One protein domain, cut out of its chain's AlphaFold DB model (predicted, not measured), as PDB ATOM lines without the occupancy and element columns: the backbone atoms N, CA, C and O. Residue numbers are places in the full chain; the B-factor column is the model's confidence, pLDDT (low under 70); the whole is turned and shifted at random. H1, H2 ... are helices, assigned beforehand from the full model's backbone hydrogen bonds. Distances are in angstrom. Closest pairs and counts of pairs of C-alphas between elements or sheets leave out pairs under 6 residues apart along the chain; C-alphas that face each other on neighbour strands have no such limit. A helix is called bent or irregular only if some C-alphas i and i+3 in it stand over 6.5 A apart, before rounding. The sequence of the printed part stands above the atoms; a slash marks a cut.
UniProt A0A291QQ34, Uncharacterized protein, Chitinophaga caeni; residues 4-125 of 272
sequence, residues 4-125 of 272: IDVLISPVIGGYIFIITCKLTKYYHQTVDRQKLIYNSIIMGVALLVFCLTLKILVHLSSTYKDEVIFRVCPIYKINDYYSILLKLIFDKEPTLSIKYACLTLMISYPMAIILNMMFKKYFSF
ATOM      1  N   ILE A   4     -18.228 -53.998   0.286       76.94
ATOM      2  CA  ILE A   4     -17.545 -54.827  -0.711       76.94
ATOM      3  C   ILE A   4     -16.762 -53.956  -1.706       76.94
ATOM      4  O   ILE A   4     -15.619 -54.277  -2.030       76.94
ATOM      5  N   ASP A   5     -17.314 -52.809  -2.113       76.69
ATOM      6  CA  ASP A   5     -16.685 -51.903  -3.087       76.69
ATOM      7  C   ASP A   5     -15.351 -51.338  -2.566       76.69
ATOM      8  O   ASP A   5     -14.395 -51.143  -3.321       76.69
ATOM      9  N   VAL A   6     -15.256 -51.129  -1.247       80.62
ATOM     10  CA  VAL A   6     -14.043 -50.635  -0.571       80.62
ATOM     11  C   VAL A   6     -12.939 -51.693  -0.562       80.62
ATOM     12  O   VAL A   6     -11.760 -51.350  -0.647       80.62
ATOM     13  N   LEU A   7     -13.305 -52.974  -0.492       82.88
ATOM     14  CA  LEU A   7     -12.349 -54.075  -0.410       82.88
ATOM     15  C   LEU A   7     -11.827 -54.509  -1.787       82.88
ATOM     16  O   LEU A   7     -10.697 -54.975  -1.895       82.88
ATOM     17  N   ILE A   8     -12.623 -54.332  -2.844       90.19
ATOM     18  CA  ILE A   8     -12.253 -54.727  -4.211       90.19
ATOM     19  C   ILE A   8     -11.110 -53.867  -4.762       90.19
ATOM     20  O   ILE A   8     -10.204 -54.385  -5.416       90.19
ATOM     21  N   SER A   9     -11.118 -52.560  -4.501       90.38
ATOM     22  CA  SER A   9     -10.157 -51.642  -5.126       90.38
ATOM     23  C   SER A   9      -8.686 -51.918  -4.746       90.38
ATOM     24  O   SER A   9      -7.863 -52.020  -5.660       90.38
ATOM     25  N   PRO A  10      -8.325 -52.180  -3.470       91.81
ATOM     26  CA  PRO A  10      -6.975 -52.622  -3.116       91.81
ATOM     27  C   PRO A  10      -6.569 -53.933  -3.791       91.81
ATOM     28  O   PRO A  10      -5.411 -54.085  -4.172       91.81
ATOM     29  N   VAL A  11      -7.503 -54.870  -3.989       94.62
ATOM     30  CA  VAL A  11      -7.226 -56.141  -4.679       94.62
ATOM     31  C   VAL A  11      -6.897 -55.896  -6.150       94.62
ATOM     32  O   VAL A  11      -5.924 -56.450  -6.659       94.62
ATOM     33  N   ILE A  12      -7.655 -55.023  -6.821       95.94
ATOM     34  CA  ILE A  12      -7.366 -54.607  -8.199       95.94
ATOM     35  C   ILE A  12      -6.013 -53.886  -8.266       95.94
ATOM     36  O   ILE A  12      -5.204 -54.191  -9.140       95.94
ATOM     37  N   GLY A  13      -5.724 -52.982  -7.326       95.81
ATOM     38  CA  GLY A  13      -4.428 -52.302  -7.240       95.81
ATOM     39  C   GLY A  13      -3.264 -53.278  -7.038       95.81
ATOM     40  O   GLY A  13      -2.253 -53.193  -7.732       95.81
ATOM     41  N   GLY A  14      -3.417 -54.259  -6.147       96.81
ATOM     42  CA  GLY A  14      -2.433 -55.320  -5.938       96.81
ATOM     43  C   GLY A  14      -2.213 -56.170  -7.189       96.81
ATOM     44  O   GLY A  14      -1.069 -56.454  -7.541       96.81
ATOM     45  N   TYR A  15      -3.288 -56.508  -7.905       96.56
ATOM     46  CA  TYR A  15      -3.214 -57.216  -9.182       96.56
ATOM     47  C   TYR A  15      -2.441 -56.412 -10.235       96.56
ATOM     48  O   TYR A  15      -1.494 -56.940 -10.820       96.56
ATOM     49  N   ILE A  16      -2.787 -55.131 -10.432       96.81
ATOM     50  CA  ILE A  16      -2.096 -54.222 -11.364       96.81
ATOM     51  C   ILE A  16      -0.606 -54.146 -11.019       96.81
ATOM     52  O   ILE A  16       0.241 -54.337 -11.890       96.81
ATOM     53  N   PHE A  17      -0.274 -53.940  -9.744       97.12
ATOM     54  CA  PHE A  17       1.115 -53.887  -9.299       97.12
ATOM     55  C   PHE A  17       1.877 -55.168  -9.660       97.12
ATOM     56  O   PHE A  17       2.964 -55.103 -10.234       97.12
ATOM     57  N   ILE A  18       1.294 -56.331  -9.361       95.44
ATOM     58  CA  ILE A  18       1.917 -57.637  -9.586       95.44
ATOM     59  C   ILE A  18       2.224 -57.885 -11.066       95.44
ATOM     60  O   ILE A  18       3.316 -58.366 -11.383       95.44
ATOM     61  N   ILE A  19       1.281 -57.577 -11.964       93.44
ATOM     62  CA  ILE A  19       1.454 -57.817 -13.405       93.44
ATOM     63  C   ILE A  19       2.395 -56.797 -14.053       93.44
ATOM     64  O   ILE A  19       3.047 -57.107 -15.052       93.44
ATOM     65  N   THR A  20       2.477 -55.583 -13.501       94.25
ATOM     66  CA  THR A  20       3.351 -54.522 -14.008       94.25
ATOM     67  C   THR A  20       4.780 -54.666 -13.481       94.25
ATOM     68  O   THR A  20       5.726 -54.374 -14.213       94.25
ATOM     69  N   CYS A  21       4.980 -55.132 -12.247       94.12
ATOM     70  CA  CYS A  21       6.306 -55.254 -11.648       94.12
ATOM     71  C   CYS A  21       7.103 -56.435 -12.239       94.12
ATOM     72  O   CYS A  21       6.721 -57.595 -12.104       94.12
ATOM     73  N   LYS A  22       8.263 -56.159 -12.852       88.12
ATOM     74  CA  LYS A  22       9.167 -57.130 -13.500       88.12
ATOM     75  C   LYS A  22       9.604 -58.254 -12.561       88.12
ATOM     76  O   LYS A  22       9.808 -59.370 -13.024       88.12
ATOM     77  N   LEU A  23       9.757 -57.968 -11.268       88.50
ATOM     78  CA  LEU A  23      10.235 -58.937 -10.281       88.50
ATOM     79  C   LEU A  23       9.198 -60.032 -10.002       88.50
ATOM     80  O   LEU A  23       9.548 -61.197  -9.844       88.50
ATOM     81  N   THR A  24       7.918 -59.663  -9.976       89.81
ATOM     82  CA  THR A  24       6.805 -60.570  -9.666       89.81
ATOM     83  C   THR A  24       6.130 -61.120 -10.919       89.81
ATOM     84  O   THR A  24       5.612 -62.236 -10.896       89.81
ATOM     85  N   LYS A  25       6.161 -60.374 -12.031       88.06
ATOM     86  CA  LYS A  25       5.481 -60.712 -13.288       88.06
ATOM     87  C   LYS A  25       5.789 -62.134 -13.763       88.06
ATOM     88  O   LYS A  25       4.859 -62.884 -14.048       88.06
ATOM     89  N   TYR A  26       7.066 -62.516 -13.784       80.56
ATOM     90  CA  TYR A  26       7.502 -63.831 -14.269       80.56
ATOM     91  C   TYR A  26       6.926 -64.992 -13.458       80.56
ATOM     92  O   TYR A  26       6.486 -65.990 -14.021       80.56
ATOM     93  N   TYR A  27       6.880 -64.853 -12.132       84.69
ATOM     94  CA  TYR A  27       6.264 -65.856 -11.269       84.69
ATOM     95  C   TYR A  27       4.764 -65.958 -11.555       84.69
ATOM     96  O   TYR A  27       4.242 -67.037 -11.830       84.69
ATOM     97  N   HIS A  28       4.070 -64.823 -11.580       87.94
ATOM     98  CA  HIS A  28       2.616 -64.793 -11.676       87.94
ATOM     99  C   HIS A  28       2.042 -65.172 -13.041       87.94
ATOM    100  O   HIS A  28       0.900 -65.620 -13.093       87.94
ATOM    101  N   GLN A  29       2.819 -65.080 -14.122       82.75
ATOM    102  CA  GLN A  29       2.428 -65.626 -15.427       82.75
ATOM    103  C   GLN A  29       2.316 -67.160 -15.421       82.75
ATOM    104  O   GLN A  29       1.571 -67.720 -16.221       82.75
ATOM    105  N   THR A  30       3.037 -67.841 -14.524       77.50
ATOM    106  CA  THR A  30       3.080 -69.315 -14.451       77.50
ATOM    107  C   THR A  30       2.143 -69.913 -13.403       77.50
ATOM    108  O   THR A  30       1.955 -71.125 -13.350       77.50
ATOM    109  N   VAL A  31       1.578 -69.071 -12.544       83.44
ATOM    110  CA  VAL A  31       0.845 -69.479 -11.347       83.44
ATOM    111  C   VAL A  31      -0.659 -69.535 -11.620       83.44
ATOM    112  O   VAL A  31      -1.208 -68.709 -12.344       83.44
ATOM    113  N   ASP A  32      -1.343 -70.488 -10.982       86.62
ATOM    114  CA  ASP A  32      -2.795 -70.658 -11.090       86.62
ATOM    115  C   ASP A  32      -3.570 -69.374 -10.751       86.62
ATOM    116  O   ASP A  32      -3.219 -68.635  -9.824       86.62
ATOM    117  N   ARG A  33      -4.710 -69.159 -11.422       88.69
ATOM    118  CA  ARG A  33      -5.561 -67.970 -11.220       88.69
ATOM    119  C   ARG A  33      -5.968 -67.756  -9.757       88.69
ATOM    120  O   ARG A  33      -6.018 -66.620  -9.301       88.69
ATOM    121  N   GLN A  34      -6.214 -68.826  -8.998       92.56
ATOM    122  CA  GLN A  34      -6.574 -68.729  -7.576       92.56
ATOM    123  C   GLN A  34      -5.434 -68.145  -6.730       92.56
ATOM    124  O   GLN A  34      -5.637 -67.221  -5.945       92.56
ATOM    125  N   LYS A  35      -4.208 -68.639  -6.938       92.75
ATOM    126  CA  LYS A  35      -3.004 -68.116  -6.282       92.75
ATOM    127  C   LYS A  35      -2.709 -66.684  -6.734       92.75
ATOM    128  O   LYS A  35      -2.220 -65.888  -5.939       92.75
ATOM    129  N   LEU A  36      -3.010 -66.332  -7.984       92.44
ATOM    130  CA  LEU A  36      -2.879 -64.960  -8.478       92.44
ATOM    131  C   LEU A  36      -3.814 -63.994  -7.741       92.44
ATOM    132  O   LEU A  36      -3.366 -62.934  -7.309       92.44
ATOM    133  N   ILE A  37      -5.076 -64.382  -7.531       94.50
ATOM    134  CA  ILE A  37      -6.037 -63.597  -6.743       94.50
ATOM    135  C   ILE A  37      -5.542 -63.456  -5.298       94.50
ATOM    136  O   ILE A  37      -5.488 -62.344  -4.779       94.50
ATOM    137  N   TYR A  38      -5.100 -64.550  -4.672       95.94
ATOM    138  CA  TYR A  38      -4.577 -64.527  -3.302       95.94
ATOM    139  C   TYR A  38      -3.369 -63.588  -3.141       95.94
ATOM    140  O   TYR A  38      -3.346 -62.746  -2.245       95.94
ATOM    141  N   ASN A  39      -2.391 -63.670  -4.046       95.31
ATOM    142  CA  ASN A  39      -1.222 -62.791  -4.004       95.31
ATOM    143  C   ASN A  39      -1.589 -61.328  -4.293       95.31
ATOM    144  O   ASN A  39      -1.026 -60.429  -3.674       95.31
ATOM    145  N   SER A  40      -2.576 -61.082  -5.161       96.50
ATOM    146  CA  SER A  40      -3.127 -59.739  -5.390       96.50
ATOM    147  C   SER A  40      -3.759 -59.153  -4.129       96.50
ATOM    148  O   SER A  40      -3.564 -57.972  -3.857       96.50
ATOM    149  N   ILE A  41      -4.451 -59.966  -3.321       95.94
ATOM    150  CA  ILE A  41      -4.995 -59.532  -2.025       95.94
ATOM    151  C   ILE A  41      -3.856 -59.141  -1.078       95.94
ATOM    152  O   ILE A  41      -3.887 -58.046  -0.518       95.94
ATOM    153  N   ILE A  42      -2.828 -59.986  -0.935       96.12
ATOM    154  CA  ILE A  42      -1.667 -59.692  -0.076       96.12
ATOM    155  C   ILE A  42      -0.978 -58.398  -0.514       96.12
ATOM    156  O   ILE A  42      -0.711 -57.528   0.315       96.12
ATOM    157  N   MET A  43      -0.716 -58.242  -1.813       96.38
ATOM    158  CA  MET A  43      -0.069 -57.042  -2.338       96.38
ATOM    159  C   MET A  43      -0.956 -55.803  -2.184       96.38
ATOM    160  O   MET A  43      -0.457 -54.729  -1.859       96.38
ATOM    161  N   GLY A  44      -2.269 -55.946  -2.360       95.38
ATOM    162  CA  GLY A  44      -3.240 -54.885  -2.115       95.38
ATOM    163  C   GLY A  44      -3.220 -54.404  -0.665       95.38
ATOM    164  O   GLY A  44      -3.157 -53.201  -0.415       95.38
ATOM    165  N   VAL A  45      -3.185 -55.332   0.296       94.06
ATOM    166  CA  VAL A  45      -3.034 -55.014   1.726       94.06
ATOM    167  C   VAL A  45      -1.689 -54.337   1.994       94.06
ATOM    168  O   VAL A  45      -1.651 -53.327   2.694       94.06
ATOM    169  N   ALA A  46      -0.594 -54.821   1.402       95.50
ATOM    170  CA  ALA A  46       0.723 -54.199   1.544       95.50
ATOM    171  C   ALA A  46       0.753 -52.759   0.993       95.50
ATOM    172  O   ALA A  46       1.277 -51.858   1.649       95.50
ATOM    173  N   LEU A  47       0.140 -52.512  -0.171       94.38
ATOM    174  CA  LEU A  47      -0.012 -51.169  -0.743       94.38
ATOM    175  C   LEU A  47      -0.885 -50.267   0.131       94.38
ATOM    176  O   LEU A  47      -0.597 -49.079   0.264       94.38
ATOM    177  N   LEU A  48      -1.931 -50.815   0.751       91.88
ATOM    178  CA  LEU A  48      -2.780 -50.078   1.679       91.88
ATOM    179  C   LEU A  48      -2.003 -49.671   2.933       91.88
ATOM    180  O   LEU A  48      -2.046 -48.503   3.317       91.88
ATOM    181  N   VAL A  49      -1.238 -50.592   3.530       91.62
ATOM    182  CA  VAL A  49      -0.335 -50.289   4.653       91.62
ATOM    183  C   VAL A  49       0.663 -49.207   4.248       91.62
ATOM    184  O   VAL A  49       0.820 -48.228   4.971       91.62
ATOM    185  N   PHE A  50       1.262 -49.310   3.061       91.75
ATOM    186  CA  PHE A  50       2.158 -48.282   2.534       91.75
ATOM    187  C   PHE A  50       1.467 -46.910   2.422       91.75
ATOM    188  O   PHE A  50       1.986 -45.911   2.920       91.75
ATOM    189  N   CYS A  51       0.253 -46.848   1.872       89.50
ATOM    190  CA  CYS A  51      -0.532 -45.611   1.800       89.50
ATOM    191  C   CYS A  51      -0.830 -45.013   3.186       89.50
ATOM    192  O   CYS A  51      -0.747 -43.797   3.366       89.50
ATOM    193  N   LEU A  52      -1.144 -45.854   4.178       87.44
ATOM    194  CA  LEU A  52      -1.351 -45.418   5.562       87.44
ATOM    195  C   LEU A  52      -0.054 -44.899   6.193       87.44
ATOM    196  O   LEU A  52      -0.079 -43.872   6.872       87.44
ATOM    197  N   THR A  53       1.087 -45.543   5.935       87.81
ATOM    198  CA  THR A  53       2.386 -45.043   6.412       87.81
ATOM    199  C   THR A  53       2.730 -43.692   5.791       87.81
ATOM    200  O   THR A  53       3.148 -42.787   6.508       87.81
ATOM    201  N   LEU A  54       2.455 -43.499   4.496       85.50
ATOM    202  CA  LEU A  54       2.615 -42.203   3.835       85.50
ATOM    203  C   LEU A  54       1.708 -41.136   4.456       85.50
ATOM    204  O   LEU A  54       2.175 -40.027   4.702       85.50
ATOM    205  N   LYS A  55       0.448 -41.466   4.783       84.56
ATOM    206  CA  LYS A  55      -0.453 -40.551   5.505       84.56
ATOM    207  C   LYS A  55       0.167 -40.097   6.824       84.56
ATOM    208  O   LYS A  55       0.178 -38.902   7.108       84.56
ATOM    209  N   ILE A  56       0.657 -41.040   7.628       84.19
ATOM    210  CA  ILE A  56       1.257 -40.742   8.935       84.19
ATOM    211  C   ILE A  56       2.487 -39.846   8.757       84.19
ATOM    212  O   ILE A  56       2.608 -38.846   9.457       84.19
ATOM    213  N   LEU A  57       3.352 -40.140   7.782       83.38
ATOM    214  CA  LEU A  57       4.534 -39.324   7.483       83.38
ATOM    215  C   LEU A  57       4.168 -37.899   7.045       83.38
ATOM    216  O   LEU A  57       4.764 -36.937   7.529       83.38
ATOM    217  N   VAL A  58       3.162 -37.744   6.180       80.62
ATOM    218  CA  VAL A  58       2.661 -36.427   5.747       80.62
ATOM    219  C   VAL A  58       2.039 -35.668   6.920       80.62
ATOM    220  O   VAL A  58       2.278 -34.471   7.072       80.62
ATOM    221  N   HIS A  59       1.278 -36.348   7.781       80.06
ATOM    222  CA  HIS A  59       0.669 -35.729   8.956       80.06
ATOM    223  C   HIS A  59       1.719 -35.258   9.968       80.06
ATOM    224  O   HIS A  59       1.650 -34.122  10.430       80.06
ATOM    225  N   LEU A  60       2.721 -36.092  10.261       79.50
ATOM    226  CA  LEU A  60       3.850 -35.716  11.114       79.50
ATOM    227  C   LEU A  60       4.606 -34.517  10.527       79.50
ATOM    228  O   LEU A  60       4.852 -33.554  11.243       79.50
ATOM    229  N   SER A  61       4.887 -34.522   9.222       71.88
ATOM    230  CA  SER A  61       5.523 -33.391   8.532       71.88
ATOM    231  C   SER A  61       4.699 -32.097   8.623       71.88
ATOM    232  O   SER A  61       5.247 -31.021   8.844       71.88
ATOM    233  N   SER A  62       3.367 -32.182   8.521       71.38
ATOM    234  CA  SER A  62       2.497 -31.005   8.629       71.38
ATOM    235  C   SER A  62       2.368 -30.460  10.055       71.38
ATOM    236  O   SER A  62       2.148 -29.258  10.209       71.38
ATOM    237  N   THR A  63       2.412 -31.323  11.072       72.25
ATOM    238  CA  THR A  63       2.269 -30.924  12.481       72.25
ATOM    239  C   THR A  63       3.579 -30.360  13.029       72.25
ATOM    240  O   THR A  63       3.557 -29.363  13.746       72.25
ATOM    241  N   TYR A  64       4.720 -30.938  12.645       68.44
ATOM    242  CA  TYR A  64       6.049 -30.480  13.045       68.44
ATOM    243  C   TYR A  64       6.661 -29.605  11.943       68.44
ATOM    244  O   TYR A  64       7.505 -30.049  11.172       68.44
ATOM    245  N   LYS A  65       6.238 -28.336  11.880       61.81
ATOM    246  CA  LYS A  65       6.831 -27.302  11.004       61.81
ATOM    247  C   LYS A  65       8.264 -26.892  11.394       61.81
ATOM    248  O   LYS A  65       8.811 -25.978  10.782       61.81
ATOM    249  N   ASP A  66       8.860 -27.538  12.392       57.53
ATOM    250  CA  ASP A  66      10.176 -27.181  12.914       57.53
ATOM    251  C   ASP A  66      11.314 -27.610  11.972       57.53
ATOM    252  O   ASP A  66      11.321 -28.703  11.396       57.53
ATOM    253  N   GLU A  67      12.308 -26.729  11.843       59.81
ATOM    254  CA  GLU A  67      13.360 -26.698  10.811       59.81
ATOM    255  C   GLU A  67      14.219 -27.974  10.668       59.81
ATOM    256  O   GLU A  67      14.937 -28.136   9.678       59.81
ATOM    257  N   VAL A  68      14.159 -28.909  11.620       57.34
ATOM    258  CA  VAL A  68      15.079 -30.057  11.693       57.34
ATOM    259  C   VAL A  68      14.649 -31.222  10.788       57.34
ATOM    260  O   VAL A  68      15.498 -31.836  10.139       57.34
ATOM    261  N   ILE A  69      13.346 -31.505  10.658       53.12
ATOM    262  CA  ILE A  69      12.843 -32.610   9.807       53.12
ATOM    263  C   ILE A  69      12.857 -32.220   8.317       53.12
ATOM    264  O   ILE A  69      12.962 -33.076   7.434       53.12
ATOM    265  N   PHE A  70      12.865 -30.916   8.027       51.50
ATOM    266  CA  PHE A  70      12.875 -30.359   6.673       51.50
ATOM    267  C   PHE A  70      14.086 -30.803   5.831       51.50
ATOM    268  O   PHE A  70      14.005 -30.853   4.604       51.50
ATOM    269  N   ARG A  71      15.205 -31.178   6.468       55.03
ATOM    270  CA  ARG A  71      16.402 -31.675   5.766       55.03
ATOM    271  C   ARG A  71      16.267 -33.103   5.232       55.03
ATOM    272  O   ARG A  71      16.987 -33.451   4.302       55.03
ATOM    273  N   VAL A  72      15.375 -33.925   5.790       57.25
ATOM    274  CA  VAL A  72      15.293 -35.367   5.473       57.25
ATOM    275  C   VAL A  72      14.304 -35.660   4.339       57.25
ATOM    276  O   VAL A  72      14.467 -36.640   3.616       57.25
ATOM    277  N   CYS A  73      13.301 -34.803   4.126       51.44
ATOM    278  CA  CYS A  73      12.337 -34.960   3.036       51.44
ATOM    279  C   CYS A  73      12.114 -33.631   2.293       51.44
ATOM    280  O   CYS A  73      11.309 -32.814   2.740       51.44
ATOM    281  N   PRO A  74      12.732 -33.420   1.113       55.81
ATOM    282  CA  PRO A  74      12.560 -32.197   0.317       55.81
ATOM    283  C   PRO A  74      11.161 -32.049  -0.318       55.81
ATOM    284  O   PRO A  74      10.916 -31.112  -1.076       55.81
ATOM    285  N   ILE A  75      10.224 -32.950  -0.001       57.75
ATOM    286  CA  ILE A  75       8.865 -33.015  -0.558       57.75
ATOM    287  C   ILE A  75       8.049 -31.750  -0.219       57.75
ATOM    288  O   ILE A  75       7.152 -31.378  -0.969       57.75
ATOM    289  N   TYR A  76       8.374 -31.037   0.865       54.56
ATOM    290  CA  TYR A  76       7.599 -29.869   1.303       54.56
ATOM    291  C   TYR A  76       7.814 -28.608   0.441       54.56
ATOM    292  O   TYR A  76       7.002 -27.691   0.483       54.56
ATOM    293  N   LYS A  77       8.857 -28.541  -0.402       56.38
ATOM    294  CA  LYS A  77       9.063 -27.387  -1.309       56.38
ATOM    295  C   LYS A  77       8.124 -27.370  -2.525       56.38
ATOM    296  O   LYS A  77       8.254 -26.509  -3.393       56.38
ATOM    297  N   ILE A  78       7.203 -28.324  -2.610       56.53
ATOM    298  CA  ILE A  78       6.250 -28.446  -3.705       56.53
ATOM    299  C   ILE A  78       5.086 -27.470  -3.448       56.53
ATOM    300  O   ILE A  78       4.334 -27.649  -2.497       56.53
ATOM    301  N   ASN A  79       4.995 -26.442  -4.303       53.56
ATOM    302  CA  ASN A  79       3.984 -25.374  -4.410       53.56
ATOM    303  C   ASN A  79       2.636 -25.593  -3.688       53.56
ATOM    304  O   ASN A  79       2.055 -26.677  -3.754       53.56
ATOM    305  N   ASP A  80       2.051 -24.495  -3.188       60.78
ATOM    306  CA  ASP A  80       0.715 -24.404  -2.560       60.78
ATOM    307  C   ASP A  80      -0.397 -25.191  -3.283       60.78
ATOM    308  O   ASP A  80      -1.327 -25.688  -2.647       60.78
ATOM    309  N   TYR A  81      -0.276 -25.391  -4.597       56.53
ATOM    310  CA  TYR A  81      -1.185 -26.196  -5.415       56.53
ATOM    311  C   TYR A  81      -1.295 -27.672  -4.974       56.53
ATOM    312  O   TYR A  81      -2.390 -28.235  -4.933       56.53
ATOM    313  N   TYR A  82      -0.187 -28.307  -4.575       60.41
ATOM    314  CA  TYR A  82      -0.201 -29.700  -4.105       60.41
ATOM    315  C   TYR A  82      -0.748 -29.837  -2.683       60.41
ATOM    316  O   TYR A  82      -1.243 -30.904  -2.324       60.41
ATOM    317  N   SER A  83      -0.728 -28.762  -1.889       62.25
ATOM    318  CA  SER A  83      -1.305 -28.767  -0.541       62.25
ATOM    319  C   SER A  83      -2.821 -29.003  -0.564       62.25
ATOM    320  O   SER A  83      -3.356 -29.657   0.330       62.25
ATOM    321  N   ILE A  84      -3.507 -28.545  -1.620       62.28
ATOM    322  CA  ILE A  84      -4.942 -28.772  -1.843       62.28
ATOM    323  C   ILE A  84      -5.190 -30.244  -2.178       62.28
ATOM    324  O   ILE A  84      -6.067 -30.875  -1.590       62.28
ATOM    325  N   LEU A  85      -4.379 -30.812  -3.071       60.47
ATOM    326  CA  LEU A  85      -4.471 -32.210  -3.497       60.47
ATOM    327  C   LEU A  85      -4.177 -33.169  -2.329       60.47
ATOM    328  O   LEU A  85      -4.929 -34.111  -2.086       60.47
ATOM    329  N   LEU A  86      -3.145 -32.870  -1.535       64.88
ATOM    330  CA  LEU A  86      -2.801 -33.613  -0.322       64.88
ATOM    331  C   LEU A  86      -3.874 -33.480   0.765       64.88
ATOM    332  O   LEU A  86      -4.204 -34.481   1.390       64.88
ATOM    333  N   LYS A  87      -4.472 -32.298   0.965       67.44
ATOM    334  CA  LYS A  87      -5.605 -32.129   1.893       67.44
ATOM    335  C   LYS A  87      -6.847 -32.900   1.447       67.44
ATOM    336  O   LYS A  87      -7.525 -33.482   2.288       67.44
ATOM    337  N   LEU A  88      -7.131 -32.939   0.144       64.12
ATOM    338  CA  LEU A  88      -8.274 -33.675  -0.404       64.12
ATOM    339  C   LEU A  88      -8.127 -35.192  -0.181       64.12
ATOM    340  O   LEU A  88      -9.102 -35.879   0.150       64.12
ATOM    341  N   ILE A  89      -6.897 -35.693  -0.347       66.00
ATOM    342  CA  ILE A  89      -6.534 -37.109  -0.215       66.00
ATOM    343  C   ILE A  89      -6.413 -37.533   1.259       66.00
ATOM    344  O   ILE A  89      -6.937 -38.582   1.634       66.00
ATOM    345  N   PHE A  90      -5.760 -36.728   2.100       66.81
ATOM    346  CA  PHE A  90      -5.381 -37.074   3.478       66.81
ATOM    347  C   PHE A  90      -6.196 -36.326   4.536       66.81
ATOM    348  O   PHE A  90      -5.664 -35.883   5.555       66.81
ATOM    349  N   ASP A  91      -7.495 -36.196   4.291       65.88
ATOM    350  CA  ASP A  91      -8.418 -35.546   5.215       65.88
ATOM    351  C   ASP A  91      -8.398 -36.199   6.615       65.88
ATOM    352  O   ASP A  91      -8.050 -37.378   6.776       65.88
ATOM    353  N   LYS A  92      -8.754 -35.417   7.640       62.19
ATOM    354  CA  LYS A  92      -8.562 -35.766   9.060       62.19
ATOM    355  C   LYS A  92      -9.379 -36.969   9.523       62.19
ATOM    356  O   LYS A  92      -9.047 -37.546  10.557       62.19
ATOM    357  N   GLU A  93     -10.406 -37.373   8.785       64.38
ATOM    358  CA  GLU A  93     -11.248 -38.478   9.224       64.38
ATOM    359  C   GLU A  93     -10.506 -39.831   9.157       64.38
ATOM    360  O   GLU A  93      -9.903 -40.181   8.133       64.38
ATOM    361  N   PRO A  94     -10.497 -40.602  10.260       57.69
ATOM    362  CA  PRO A  94      -9.745 -41.848  10.379       57.69
ATOM    363  C   PRO A  94     -10.452 -43.058   9.756       57.69
ATOM    364  O   PRO A  94      -9.938 -44.171   9.850       57.69
ATOM    365  N   THR A  95     -11.617 -42.888   9.129       65.25
ATOM    366  CA  THR A  95     -12.331 -44.014   8.527       65.25
ATOM    367  C   THR A  95     -11.563 -44.559   7.325       65.25
ATOM    368  O   THR A  95     -10.913 -43.809   6.591       65.25
ATOM    369  N   LEU A  96     -11.642 -45.879   7.119       64.88
ATOM    370  CA  LEU A  96     -11.138 -46.579   5.934       64.88
ATOM    371  C   LEU A  96     -11.976 -46.156   4.716       64.88
ATOM    372  O   LEU A  96     -12.851 -46.869   4.233       64.88
ATOM    373  N   SER A  97     -11.781 -44.914   4.296       71.50
ATOM    374  CA  SER A  97     -12.617 -44.246   3.319       71.50
ATOM    375  C   SER A  97     -12.275 -44.742   1.921       71.50
ATOM    376  O   SER A  97     -11.118 -45.039   1.618       71.50
ATOM    377  N   ILE A  98     -13.272 -44.725   1.035       81.56
ATOM    378  CA  ILE A  98     -13.148 -44.988  -0.411       81.56
ATOM    379  C   ILE A  98     -11.935 -44.260  -1.022       81.56
ATOM    380  O   ILE A  98     -11.274 -44.789  -1.912       81.56
ATOM    381  N   LYS A  99     -11.580 -43.086  -0.478       83.56
ATOM    382  CA  LYS A  99     -10.379 -42.315  -0.823       83.56
ATOM    383  C   LYS A  99      -9.091 -43.156  -0.806       83.56
ATOM    384  O   LYS A  99      -8.346 -43.110  -1.777       83.56
ATOM    385  N   TYR A 100      -8.838 -43.950   0.242       83.19
ATOM    386  CA  TYR A 100      -7.621 -44.773   0.341       83.19
ATOM    387  C   TYR A 100      -7.653 -45.958  -0.613       83.19
ATOM    388  O   TYR A 100      -6.636 -46.298  -1.204       83.19
ATOM    389  N   ALA A 101      -8.828 -46.551  -0.805       86.69
ATOM    390  CA  ALA A 101      -9.019 -47.616  -1.774       86.69
ATOM    391  C   ALA A 101      -8.667 -47.109  -3.190       86.69
ATOM    392  O   ALA A 101      -7.797 -47.665  -3.857       86.69
ATOM    393  N   CYS A 102      -9.222 -45.968  -3.609       87.31
ATOM    394  CA  CYS A 102      -8.854 -45.314  -4.869       87.31
ATOM    395  C   CYS A 102      -7.368 -44.933  -4.929       87.31
ATOM    396  O   CYS A 102      -6.725 -45.142  -5.956       87.31
ATOM    397  N   LEU A 103      -6.801 -44.429  -3.829       88.56
ATOM    398  CA  LEU A 103      -5.382 -44.087  -3.748       88.56
ATOM    399  C   LEU A 103      -4.490 -45.311  -3.999       88.56
ATOM    400  O   LEU A 103      -3.534 -45.209  -4.764       88.56
ATOM    401  N   THR A 104      -4.811 -46.473  -3.416       91.69
ATOM    402  CA  THR A 104      -4.038 -47.706  -3.645       91.69
ATOM    403  C   THR A 104      -4.032 -48.107  -5.117       91.69
ATOM    404  O   THR A 104      -2.986 -48.485  -5.643       91.69
ATOM    405  N   LEU A 105      -5.163 -47.946  -5.809       93.06
ATOM    406  CA  LEU A 105      -5.256 -48.188  -7.244       93.06
ATOM    407  C   LEU A 105      -4.386 -47.191  -8.020       93.06
ATOM    408  O   LEU A 105      -3.571 -47.616  -8.837       93.06
ATOM    409  N   MET A 106      -4.477 -45.890  -7.722       92.44
ATOM    410  CA  MET A 106      -3.680 -44.865  -8.409       92.44
ATOM    411  C   MET A 106      -2.172 -45.005  -8.169       92.44
ATOM    412  O   MET A 106      -1.390 -44.736  -9.076       92.44
ATOM    413  N   ILE A 107      -1.753 -45.440  -6.976       93.75
ATOM    414  CA  ILE A 107      -0.337 -45.614  -6.617       93.75
ATOM    415  C   ILE A 107       0.233 -46.936  -7.150       93.75
ATOM    416  O   ILE A 107       1.430 -47.012  -7.414       93.75
ATOM    417  N   SER A 108      -0.593 -47.966  -7.356       96.50
ATOM    418  CA  SER A 108      -0.126 -49.300  -7.765       96.50
ATOM    419  C   SER A 108       0.768 -49.287  -9.015       96.50
ATOM    420  O   SER A 108       1.901 -49.767  -8.980       96.50
ATOM    421  N   TYR A 109       0.294 -48.689 -10.108       96.62
ATOM    422  CA  TYR A 109       1.012 -48.615 -11.379       96.62
ATOM    423  C   TYR A 109       2.318 -47.796 -11.311       96.62
ATOM    424  O   TYR A 109       3.367 -48.339 -11.676       96.62
ATOM    425  N   PRO A 110       2.333 -46.536 -10.820       95.81
ATOM    426  CA  PRO A 110       3.574 -45.771 -10.722       95.81
ATOM    427  C   PRO A 110       4.570 -46.415  -9.755       95.81
ATOM    428  O   PRO A 110       5.763 -46.438 -10.048       95.81
ATOM    429  N   MET A 111       4.104 -47.011  -8.652       95.12
ATOM    430  CA  MET A 111       4.978 -47.735  -7.728       95.12
ATOM    431  C   MET A 111       5.656 -48.926  -8.418       95.12
ATOM    432  O   MET A 111       6.859 -49.135  -8.251       95.12
ATOM    433  N   ALA A 112       4.923 -49.674  -9.246       96.25
ATOM    434  CA  ALA A 112       5.499 -50.759 -10.035       96.25
ATOM    435  C   ALA A 112       6.535 -50.246 -11.053       96.25
ATOM    436  O   ALA A 112       7.582 -50.873 -11.217       96.25
ATOM    437  N   ILE A 113       6.293 -49.101 -11.705       95.81
ATOM    438  CA  ILE A 113       7.265 -48.476 -12.622       95.81
ATOM    439  C   ILE A 113       8.539 -48.067 -11.883       95.81
ATOM    440  O   ILE A 113       9.630 -48.400 -12.343       95.81
ATOM    441  N   ILE A 114       8.417 -47.388 -10.740       94.50
ATOM    442  CA  ILE A 114       9.568 -46.964  -9.931       94.50
ATOM    443  C   ILE A 114      10.408 -48.185  -9.549       94.50
ATOM    444  O   ILE A 114      11.624 -48.199  -9.748       94.50
ATOM    445  N   LEU A 115       9.761 -49.260  -9.100       94.00
ATOM    446  CA  LEU A 115      10.454 -50.496  -8.753       94.00
ATOM    447  C   LEU A 115      11.122 -51.148  -9.978       94.00
ATOM    448  O   LEU A 115      12.247 -51.638  -9.900       94.00
ATOM    449  N   ASN A 116      10.476 -51.091 -11.145       93.88
ATOM    450  CA  ASN A 116      11.022 -51.585 -12.413       93.88
ATOM    451  C   ASN A 116      12.218 -50.790 -12.942       93.88
ATOM    452  O   ASN A 116      12.936 -51.309 -13.804       93.88
ATOM    453  N   MET A 117      12.381 -49.542 -12.498       94.06
ATOM    454  CA  MET A 117      13.561 -48.725 -12.775       94.06
ATOM    455  C   MET A 117      14.718 -49.104 -11.850       94.06
ATOM    456  O   MET A 117      15.860 -49.141 -12.295       94.06
ATOM    457  N   MET A 118      14.426 -49.439 -10.587       93.44
ATOM    458  CA  MET A 118      15.444 -49.869  -9.621       93.44
ATOM    459  C   MET A 118      16.071 -51.221  -9.987       93.44
ATOM    460  O   MET A 118      17.260 -51.432  -9.754       93.44
ATOM    461  N   PHE A 119      15.298 -52.137 -10.584       88.25
ATOM    462  CA  PHE A 119      15.774 -53.475 -10.932       88.25
ATOM    463  C   PHE A 119      15.955 -53.670 -12.442       88.25
ATOM    464  O   PHE A 119      15.007 -53.616 -13.231       88.25
ATOM    465  N   LYS A 120      17.187 -53.994 -12.857       87.69
ATOM    466  CA  LYS A 120      17.485 -54.402 -14.239       87.69
ATOM    467  C   LYS A 120      16.722 -55.685 -14.603       87.69
ATOM    468  O   LYS A 120      16.475 -56.545 -13.753       87.69
ATOM    469  N   LYS A 121      16.396 -55.843 -15.893       81.44
ATOM    470  CA  LYS A 121      15.672 -57.018 -16.417       81.44
ATOM    471  C   LYS A 121      16.410 -58.325 -16.099       81.44
ATOM    472  O   LYS A 121      15.794 -59.241 -15.568       81.44
ATOM    473  N   TYR A 122      17.723 -58.359 -16.336       83.00
ATOM    474  CA  TYR A 122      18.581 -59.514 -16.040       83.00
ATOM    475  C   TYR A 122      18.506 -59.940 -14.568       83.00
ATOM    476  O   TYR A 122      18.281 -61.109 -14.271       83.00
ATOM    477  N   PHE A 123      18.613 -58.982 -13.640       87.19
ATOM    478  CA  PHE A 123      18.520 -59.262 -12.205       87.19
ATOM    479  C   PHE A 123      17.143 -59.811 -11.819       87.19
ATOM    480  O   PHE A 123      17.058 -60.808 -11.109       87.19
ATOM    481  N   SER A 124      16.072 -59.189 -12.322       85.69
ATOM    482  CA  SER A 124      14.695 -59.611 -12.034       85.69
ATOM    483  C   SER A 124      14.437 -61.042 -12.508       85.69
ATOM    484  O   SER A 124      13.836 -61.835 -11.788       85.69
ATOM    485  N   PHE A 125      14.936 -61.384 -13.698       82.06
ATOM    486  CA  PHE A 125      14.801 -62.724 -14.257       82.06
ATOM    487  C   PHE A 125      15.645 -63.753 -13.495       82.06
ATOM    488  O   PHE A 125      15.116 -64.782 -13.083       82.06
TER     489      PHE A 125
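This is residues 4 to 125 of the 272 residues of an uncharacterized protein of Chitinophaga caeni (UniProt A0A291QQ34). Two helices side by side, H1 and the bent H6, run the same way and cross one long helix, H3, whose later part runs on past them toward H4 and H5. At the far end of the pair, H2 turns a corner off H1 and the short H7 packs on H2, while H5, mostly free, only just meets the first arm of H6. The printed part has 122 residues with seven named helices, H1 to H7 in chain order, and no named strand; the class is all helix. It is only just loose, close to compact, with a radius of gyration of the C-alphas of 16.7 A, and only just flat, spanning 50 by 38 by 21 A.

H1, residues 4 to 20, is 24.8 A long and begins at C-alpha 4 (-17.545, -54.827, -0.711). H2, residues 22 to 30, is 13.7 A long and only just irregular: C-alphas 23 and 26 are 6.9 A apart. H3, residues 33 to 63, is 44.7 A long, ending at C-alpha 63 (2.269, -30.924, 12.481). H4 is residues 74 to 77, 6.2 A, and H5 is residues 80 to 89, 14.8 A. H6, residues 98 to 118, was assigned as one helix by its hydrogen bonds but is bent: C-alphas 106 and 109 are 6.7 A apart. Its arms are H6a, residues 98 to 106, 12.4 A, and H6b, residues 109 to 118, 14.6 A, at a steep tilt of 40 degrees. H7, residues 121 to 125, 6.2 A, ends at C-alpha 125 (14.801, -62.724, -14.257).

H1 touches H3 about perpendicular, at 79 degrees, with C-alphas of Gly 14 and Gly 44 closest at 3.9 A. H1 touches H6a at a shallow tilt of 12 degrees, the same way; the closest C-alphas, of Gly 13 and Leu 105, are 4.2 A apart. With residues 13 to 20 alone H1 touches H6b, closest at the C-alphas of Phe 17 and Ala 112, 5.4 A. H1 and H2 touch only at the corner, closest at the C-alphas of Ile 19 and Lys 25, 5.0 A. H2 touches H7, the C-alphas of Leu 23 and Ser 124 being closest at 4.8 A. H3 touches H6a with residues 44 to 51 alone, only just about perpendicular at 70.0 degrees, closest at the C-alphas of Leu 48 and Thr 104, 6.0 A. H5 and H6a only just touch, with 3 pairs of C-alphas within 8 A, closest those of Ile 89 and Lys 99 at 6.5 A. H4 and H3 are near each other, with 5 pairs of C-alphas within 10 A; H3 and H5 are apart. Each O i to N i+4 pair is within hydrogen-bond range in H3, H6a, H6b and H7, against 10 of 13 in H1, 4 of 6 in H5 and 2 of 5 in H2, where 3 of 6 O i to N i+3 pairs are; H4 is too short for an O i to N i+4 pair.

The C-alphas farthest apart, of Asp 32 and Glu 67, are 51.7 A apart. The printed part has no cut and no long link. Residues 30 to 35, 63 to 68 and 77 to 85 stand free. The mean pLDDT of the printed part is 81.2; residues 64 to 96 are under 70.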